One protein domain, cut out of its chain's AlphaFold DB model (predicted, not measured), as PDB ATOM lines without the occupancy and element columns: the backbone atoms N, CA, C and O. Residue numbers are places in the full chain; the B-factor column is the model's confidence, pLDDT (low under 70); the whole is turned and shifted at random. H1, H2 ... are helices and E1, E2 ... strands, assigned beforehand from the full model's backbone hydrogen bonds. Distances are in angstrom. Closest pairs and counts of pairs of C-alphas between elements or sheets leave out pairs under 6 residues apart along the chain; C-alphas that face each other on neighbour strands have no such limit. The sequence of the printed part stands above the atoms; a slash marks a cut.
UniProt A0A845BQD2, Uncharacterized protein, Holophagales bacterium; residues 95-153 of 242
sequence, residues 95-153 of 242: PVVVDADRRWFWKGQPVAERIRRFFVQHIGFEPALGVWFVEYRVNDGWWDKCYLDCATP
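AT A GLANCE: This is residues 95 to 153 of the 242 residues of an uncharacterized protein of Holophagales bacterium (UniProt A0A845BQD2). One strongly twisted sheet of five strands is built along the long hairpin E4 and E5, with the single helix, H1, beside it near E4 and E2. E5 is shared: residues 142 to 147 pair with E4, 148 to 150 with E1. The 59 printed residues run E1, E2, H1, E3, E4, E5; the mixed sheet's order is E2, E1, E5, E4, E3; the class is mixed, helices and strands. It is compact, radius of gyration of the C-alphas 11.6 A, spanning 35 by 30 by 18 A.

HOW THE PARTS SIT: E1, residues 96 to 98, and E2, 104 to 106, form an antiparallel hairpin; N 105 and O 97 are 2.8 A apart. H1, 113 to 121, with every O i to N i+4 pair within hydrogen-bond range, stands at the sheet's level, height over the sheet 2.7 A; its closest C-alphas to E4, 131 to 139, are Phe 119 and Val 134, 5.9 A. E3, 123 to 126, E4 and E5, 142 to 150, form a meander, each strand the antiparallel neighbour of the one before; N 124 and O 133 are 2.8 A apart, N 144 and O 136 2.9 A. E1 and E5 are parallel; N 98 and O 149 are 2.9 A apart.

IN THESE COORDINATES: E1 starts at C-alpha 96 (148.772, 148.512, 155.959); E5 ends at C-alpha 150 (150.707, 148.347, 147.860). First to last C-alpha, H1 measures 12.4 A, E4 24.8 A, E5 25.6 A.

THE WHOLE: The farthest C-alphas, Asp 101 and Gly 141, are 35.9 A apart. The printed part has no cut, no link is long, and no printed residue is under 70 in pLDDT.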
ATOM      1  N   PRO A  95     147.302 143.891 156.682       95.75
ATOM      2  CA  PRO A  95     148.369 144.734 156.165       95.75
ATOM      3  C   PRO A  95     147.977 146.216 156.221       95.75
ATOM      4  O   PRO A  95     146.798 146.585 156.232       95.75
ATOM      5  N   VAL A  96     148.986 147.085 156.231       97.12
ATOM      6  CA  VAL A  96     148.772 148.512 155.959       97.12
ATOM      7  C   VAL A  96     148.603 148.673 154.451       97.12
ATOM      8  O   VAL A  96     149.462 148.244 153.688       97.12
ATOM      9  N   VAL A  97     147.508 149.272 154.002       97.88
ATOM     10  CA  VAL A  97     147.201 149.381 152.570       97.88
ATOM     11  C   VAL A  97     147.679 150.727 152.037       97.88
ATOM     12  O   VAL A  97     147.393 151.764 152.638       97.88
ATOM     13  N   VAL A  98     148.367 150.714 150.896       97.94
ATOM     14  CA  VAL A  98     148.694 151.902 150.097       97.94
ATOM     15  C   VAL A  98     147.961 151.776 148.770       97.94
ATOM     16  O   VAL A  98     148.294 150.919 147.953       97.94
ATOM     17  N   ASP A  99     146.935 152.595 148.561       96.94
ATOM     18  CA  ASP A  99     146.114 152.509 147.352       96.94
ATOM     19  C   ASP A  99     146.794 153.142 146.125       96.94
ATOM     20  O   ASP A  99     147.883 153.712 146.206       96.94
ATOM     21  N   ALA A 100     146.141 153.052 144.964       94.88
ATOM     22  CA  ALA A 100     146.681 153.566 143.706       94.88
ATOM     23  C   ALA A 100     146.879 155.094 143.699       94.88
ATOM     24  O   ALA A 100     147.680 155.588 142.907       94.88
ATOM     25  N   ASP A 101     146.206 155.829 144.590       93.56
ATOM     26  CA  ASP A 101     146.332 157.282 144.763       93.56
ATOM     27  C   ASP A 101     147.311 157.631 145.906       93.56
ATOM     28  O   ASP A 101     147.395 158.777 146.351       93.56
ATOM     29  N   ARG A 102     148.053 156.630 146.408       92.38
ATOM     30  CA  ARG A 102     148.986 156.719 147.538       92.38
ATOM     31  C   ARG A 102     148.324 157.197 148.837       92.38
ATOM     32  O   ARG A 102     148.971 157.803 149.702       92.38
ATOM     33  N   ARG A 103     147.034 156.917 149.018       96.31
ATOM     34  CA  ARG A 103     146.360 157.043 150.314       96.31
ATOM     35  C   ARG A 103     146.655 155.803 151.144       96.31
ATOM     36  O   ARG A 103     146.693 154.684 150.640       96.31
ATOM     37  N   TRP A 104     146.885 156.035 152.429       97.75
ATOM     38  CA  TRP A 104     147.273 154.999 153.375       97.75
ATOM     39  C   TRP A 104     146.080 154.634 154.244       97.75
ATOM     40  O   TRP A 104     145.430 155.524 154.796       97.75
ATOM     41  N   PHE A 105     145.834 153.339 154.408       97.44
ATOM     42  CA  PHE A 105     144.781 152.815 155.266       97.44
ATOM     43  C   PHE A 105     145.349 151.794 156.238       97.44
ATOM     44  O   PHE A 105     146.176 150.955 155.886       97.44
ATOM     45  N   TRP A 106     144.873 151.843 157.474       94.44
ATOM     46  CA  TRP A 106     145.232 150.885 158.502       94.44
ATOM     47  C   TRP A 106     143.972 150.444 159.233       94.44
ATOM     48  O   TRP A 106     143.209 151.277 159.719       94.44
ATOM     49  N   LYS A 107     143.722 149.127 159.254       90.62
ATOM     50  CA  LYS A 107     142.479 148.537 159.789       90.62
ATOM     51  C   LYS A 107     141.216 149.176 159.185       90.62
ATOM     52  O   LYS A 107     140.264 149.498 159.890       90.62
ATOM     53  N   GLY A 108     141.248 149.423 157.874       91.81
ATOM     54  CA  GLY A 108     140.148 150.034 157.121       91.81
ATOM     55  C   GLY A 108     139.956 151.539 157.336       91.81
ATOM     56  O   GLY A 108     139.039 152.111 156.758       91.81
ATOM     57  N   GLN A 109     140.799 152.196 158.139       96.62
ATOM     58  CA  GLN A 109     140.691 153.629 158.418       96.62
ATOM     59  C   GLN A 109     141.806 154.419 157.722       96.62
ATOM     60  O   GLN A 109     142.945 153.945 157.695       96.62
ATOM     61  N   PRO A 110     141.528 155.625 157.192       97.69
ATOM     62  CA  PRO A 110     142.566 156.503 156.663       97.69
ATOM     63  C   PRO A 110     143.640 156.812 157.712       97.69
ATOM     64  O   PRO A 110     143.343 157.165 158.855       97.69
ATOM     65  N   VAL A 111     144.905 156.714 157.315       97.31
ATOM     66  CA  VAL A 111     146.048 157.017 158.179       97.31
ATOM     67  C   VAL A 111     146.303 158.522 158.180       97.31
ATOM     68  O   VAL A 111     146.502 159.142 157.136       97.31
ATOM     69  N   ALA A 112     146.348 159.119 159.372       96.50
ATOM     70  CA  ALA A 112     146.662 160.535 159.533       96.50
ATOM     71  C   ALA A 112     148.084 160.875 159.046       96.50
ATOM     72  O   ALA A 112     149.023 160.096 159.218       96.50
ATOM     73  N   GLU A 113     148.271 162.097 158.544       94.88
ATOM     74  CA  GLU A 113     149.523 162.548 157.918       94.88
ATOM     75  C   GLU A 113     150.778 162.336 158.777       94.88
ATOM     76  O   GLU A 113     151.838 161.950 158.283       94.88
ATOM     77  N   ARG A 114     150.675 162.591 160.086       95.94
ATOM     78  CA  ARG A 114     151.783 162.387 161.030       95.94
ATOM     79  C   ARG A 114     152.206 160.917 161.099       95.94
ATOM     80  O   ARG A 114     153.398 160.634 161.150       95.94
ATOM     81  N   ILE A 115     151.239 160.001 161.115       95.31
ATOM     82  CA  ILE A 115     151.491 158.557 161.185       95.31
ATOM     83  C   ILE A 115     152.051 158.073 159.846       95.31
ATOM     84  O   ILE A 115     153.026 157.330 159.829       95.31
ATOM     85  N   ARG A 116     151.517 158.568 158.723       96.19
ATOM     86  CA  ARG A 116     152.053 158.275 157.388       96.19
ATOM     87  C   ARG A 116     153.529 158.661 157.272       96.19
ATOM     88  O   ARG A 116     154.335 157.839 156.856       96.19
ATOM     89  N   ARG A 117     153.899 159.883 157.674       95.56
ATOM     90  CA  ARG A 117     155.307 160.327 157.679       95.56
ATOM     91  C   ARG A 117     156.192 159.416 158.524       95.56
ATOM     92  O   ARG A 117     157.274 159.045 158.079       95.56
ATOM     93  N   PHE A 118     155.710 159.018 159.700       96.25
ATOM     94  CA  PHE A 118     156.408 158.060 160.552       96.25
ATOM     95  C   PHE A 118     156.609 156.703 159.854       96.25
ATOM     96  O   PHE A 118     157.727 156.195 159.847       96.25
ATOM     97  N   PHE A 119     155.577 156.145 159.216       96.75
ATOM     98  CA  PHE A 119     155.689 154.891 158.465       96.75
ATOM     99  C   PHE A 119     156.674 154.988 157.301       96.75
ATOM    100  O   PHE A 119     157.531 154.122 157.160       96.75
ATOM    101  N   VAL A 120     156.615 156.063 156.514       96.69
ATOM    102  CA  VAL A 120     157.524 156.270 155.377       96.69
ATOM    103  C   VAL A 120     158.988 156.332 155.835       96.69
ATOM    104  O   VAL A 120     159.848 155.733 155.198       96.69
ATOM    105  N   GLN A 121     159.288 156.966 156.972       96.50
ATOM    106  CA  GLN A 121     160.649 157.011 157.542       96.50
ATOM    107  C   GLN A 121     161.198 155.638 157.968       96.50
ATOM    108  O   GLN A 121     162.416 155.440 158.010       96.50
ATOM    109  N   HIS A 122     160.305 154.701 158.282       96.81
ATOM    110  CA  HIS A 122     160.614 153.364 158.798       96.81
ATOM    111  C   HIS A 122     160.347 152.263 157.775       96.81
ATOM    112  O   HIS A 122     160.257 151.084 158.122       96.81
ATOM    113  N   ILE A 123     160.196 152.647 156.511       96.38
ATOM    114  CA  ILE A 123     159.881 151.706 155.459       96.38
ATOM    115  C   ILE A 123     161.120 150.924 155.031       96.38
ATOM    116  O   ILE A 123     162.233 151.455 154.957       96.38
ATOM    117  N   GLY A 124     160.904 149.652 154.737       95.75
ATOM    118  CA  GLY A 124     161.868 148.750 154.142       95.75
ATOM    119  C   GLY A 124     161.215 147.928 153.040       95.75
ATOM    120  O   GLY A 124     159.997 147.960 152.836       95.75
ATOM    121  N   PHE A 125     162.048 147.191 152.323       96.44
ATOM    122  CA  PHE A 125     161.632 146.291 151.262       96.44
ATOM    123  C   PHE A 125     162.319 144.947 151.467       96.44
ATOM    124  O   PHE A 125     163.478 144.902 151.871       96.44
ATOM    125  N   GLU A 126     161.592 143.861 151.230       95.50
ATOM    126  CA  GLU A 126     162.108 142.498 151.287       95.50
ATOM    127  C   GLU A 126     162.185 141.946 149.856       95.50
ATOM    128  O   GLU A 126     161.170 141.463 149.341       95.50
ATOM    129  N   PRO A 127     163.354 142.014 149.188       92.75
ATOM    130  CA  PRO A 127     163.473 141.683 147.768       92.75
ATOM    131  C   PRO A 127     163.088 140.243 147.450       92.75
ATOM    132  O   PRO A 127     162.422 139.994 146.450       92.75
ATOM    133  N   ALA A 128     163.441 139.302 148.331       92.69
ATOM    134  CA  ALA A 128     163.140 137.885 148.144       92.69
ATOM    135  C   ALA A 128     161.630 137.589 148.129       92.69
ATOM    136  O   ALA A 128     161.209 136.573 147.583       92.69
ATOM    137  N   LEU A 129     160.829 138.464 148.742       94.06
ATOM    138  CA  LEU A 129     159.378 138.324 148.833       94.06
ATOM    139  C   LEU A 129     158.629 139.350 147.974       94.06
ATOM    140  O   LEU A 129     157.420 139.229 147.807       94.06
ATOM    141  N   GLY A 130     159.317 140.364 147.442       93.62
ATOM    142  CA  GLY A 130     158.698 141.442 146.676       93.62
ATOM    143  C   GLY A 130     157.729 142.303 147.493       93.62
ATOM    144  O   GLY A 130     156.790 142.857 146.930       93.62
ATOM    145  N   VAL A 131     157.919 142.405 148.815       95.56
ATOM    146  CA  VAL A 131     156.962 143.064 149.723       95.56
ATOM    147  C   VAL A 131     157.587 144.244 150.461       95.56
ATOM    148  O   VAL A 131     158.738 144.203 150.902       95.56
ATOM    149  N   TRP A 132     156.798 145.298 150.633       97.44
ATOM    150  CA  TRP A 132     157.146 146.436 151.476       97.44
ATOM    151  C   TRP A 132     156.774 146.159 152.930       97.44
ATOM    152  O   TRP A 132     155.773 145.500 153.216       97.44
ATOM    153  N   PHE A 133     157.546 146.702 153.864       97.25
ATOM    154  CA  PHE A 133     157.229 146.647 155.288       97.25
ATOM    155  C   PHE A 133     157.519 147.976 155.978       97.25
ATOM    156  O   PHE A 133     158.360 148.744 155.520       97.25
ATOM    157  N   VAL A 134     156.859 148.231 157.105       97.12
ATOM    158  CA  VAL A 134     157.332 149.200 158.099       97.12
ATOM    159  C   VAL A 134     157.944 148.413 159.246       97.12
ATOM    160  O   VAL A 134     157.312 147.478 159.736       97.12
ATOM    161  N   GLU A 135     159.148 148.778 159.684       96.62
ATOM    162  CA  GLU A 135     159.762 148.218 160.890       96.62
ATOM    163  C   GLU A 135     160.306 149.338 161.783       96.62
ATOM    164  O   GLU A 135     161.104 150.170 161.349       96.62
ATOM    165  N   TYR A 136     159.873 149.375 163.041       95.44
ATOM    166  CA  TYR A 136     160.244 150.436 163.976       95.44
ATOM    167  C   TYR A 136     160.390 149.914 165.403       95.44
ATOM    168  O   TYR A 136     159.761 148.940 165.813       95.44
ATOM    169  N   ARG A 137     161.234 150.589 166.183       94.62
ATOM    170  CA  ARG A 137     161.453 150.264 167.592       94.62
ATOM    171  C   ARG A 137     160.296 150.813 168.426       94.62
ATOM    172  O   ARG A 137     160.070 152.020 168.440       94.62
ATOM    173  N   VAL A 138     159.574 149.938 169.123       92.00
ATOM    174  CA  VAL A 138     158.465 150.323 170.017       92.00
ATOM    175  C   VAL A 138     158.999 150.768 171.375       92.00
ATOM    176  O   VAL A 138     158.498 151.721 171.965       92.00
ATOM    177  N   ASN A 139     160.015 150.068 171.880       91.12
ATOM    178  CA  ASN A 139     160.704 150.367 173.132       91.12
ATOM    179  C   ASN A 139     162.129 149.792 173.103       91.12
ATOM    180  O   ASN A 139     162.544 149.173 172.119       91.12
ATOM    181  N   ASP A 140     162.884 149.961 174.190       86.94
ATOM    182  CA  ASP A 140     164.287 149.556 174.212       86.94
ATOM    183  C   ASP A 140     164.530 148.057 173.960       86.94
ATOM    184  O   ASP A 140     165.607 147.683 173.497       86.94
ATOM    185  N   GLY A 141     163.529 147.206 174.162       89.62
ATOM    186  CA  GLY A 141     163.636 145.763 173.976       89.62
ATOM    187  C   GLY A 141     162.778 145.186 172.856       89.62
ATOM    188  O   GLY A 141     162.657 143.967 172.819       89.62
ATOM    189  N   TRP A 142     162.143 145.991 171.990       93.44
ATOM    190  CA  TRP A 142     161.190 145.458 171.009       93.44
ATOM    191  C   TRP A 142     161.082 146.267 169.714       93.44
ATOM    192  O   TRP A 142     160.955 147.496 169.736       93.44
ATOM    193  N   TRP A 143     161.057 145.549 168.591       96.06
ATOM    194  CA  TRP A 143     160.751 146.073 167.263       96.06
ATOM    195  C   TRP A 143     159.447 145.481 166.745       96.06
ATOM    196  O   TRP A 143     159.221 144.275 166.823       96.06
ATOM    197  N   ASP A 144     158.615 146.345 166.180       94.69
ATOM    198  CA  ASP A 144     157.402 145.956 165.477       94.69
ATOM    199  C   ASP A 144     157.644 145.959 163.967       94.69
ATOM    200  O   ASP A 144     158.467 146.733 163.470       94.69
ATOM    201  N   LYS A 145     156.933 145.089 163.248       95.94
ATOM    202  CA  LYS A 145     157.023 144.920 161.794       95.94
ATOM    203  C   LYS A 145     155.633 144.662 161.236       95.94
ATOM    204  O   LYS A 145     154.943 143.748 161.684       95.94
ATOM    205  N   CYS A 146     155.246 145.405 160.208       94.12
ATOM    206  CA  CYS A 146     154.022 145.151 159.455       94.12
ATOM    207  C   CYS A 146     154.305 145.154 157.953       94.12
ATOM    208  O   CYS A 146     155.062 145.991 157.464       94.12
ATOM    209  N   TYR A 147     153.701 144.218 157.221       97.12
ATOM    210  CA  TYR A 147     153.724 144.246 155.761       97.12
ATOM    211  C   TYR A 147     152.692 145.222 155.210       97.12
ATOM    212  O   TYR A 147     151.660 145.490 155.838       97.12
ATOM    213  N   LEU A 148     153.000 145.753 154.030       97.25
ATOM    214  CA  LEU A 148     152.110 146.625 153.286       97.25
ATOM    215  C   LEU A 148     151.503 145.869 152.108       97.25
ATOM    216  O   LEU A 148     152.163 145.044 151.476       97.25
ATOM    217  N   ASP A 149     150.264 146.221 151.791       96.69
ATOM    218  CA  ASP A 149     149.602 145.860 150.542       96.69
ATOM    219  C   ASP A 149     149.561 147.106 149.652       96.69
ATOM    220  O   ASP A 149     148.824 148.057 149.927       96.69
ATOM    221  N   CYS A 150     150.433 147.148 148.648       96.44
ATOM    222  CA  CYS A 150     150.707 148.347 147.860       96.44
ATOM    223  C   CYS A 150     150.170 148.195 146.436       96.44
ATOM    224  O   CYS A 150     150.720 147.432 145.648       96.44
ATOM    225  N   ALA A 151     149.170 148.997 146.072       95.81
ATOM    226  CA  ALA A 151     148.770 149.187 144.676       95.81
ATOM    227  C   ALA A 151     149.706 150.157 143.928       95.81
ATOM    228  O   ALA A 151     149.723 150.190 142.701       95.81
ATOM    229  N   THR A 152     150.489 150.955 144.657       95.12
ATOM    230  CA  THR A 152     151.577 151.779 144.117       95.12
ATOM    231  C   THR A 152     152.749 151.798 145.100       95.12
ATOM    232  O   THR A 152     152.517 151.656 146.308       95.12
ATOM    233  N   PRO A 153     154.005 151.969 144.646       95.81
ATOM    234  CA  PRO A 153     155.131 152.114 145.543       95.81
ATOM    235  C   PRO A 153     154.933 153.209 146.601       95.81
ATOM    236  O   PRO A 153     154.509 154.330 146.297       95.81
TER     237      PRO A 153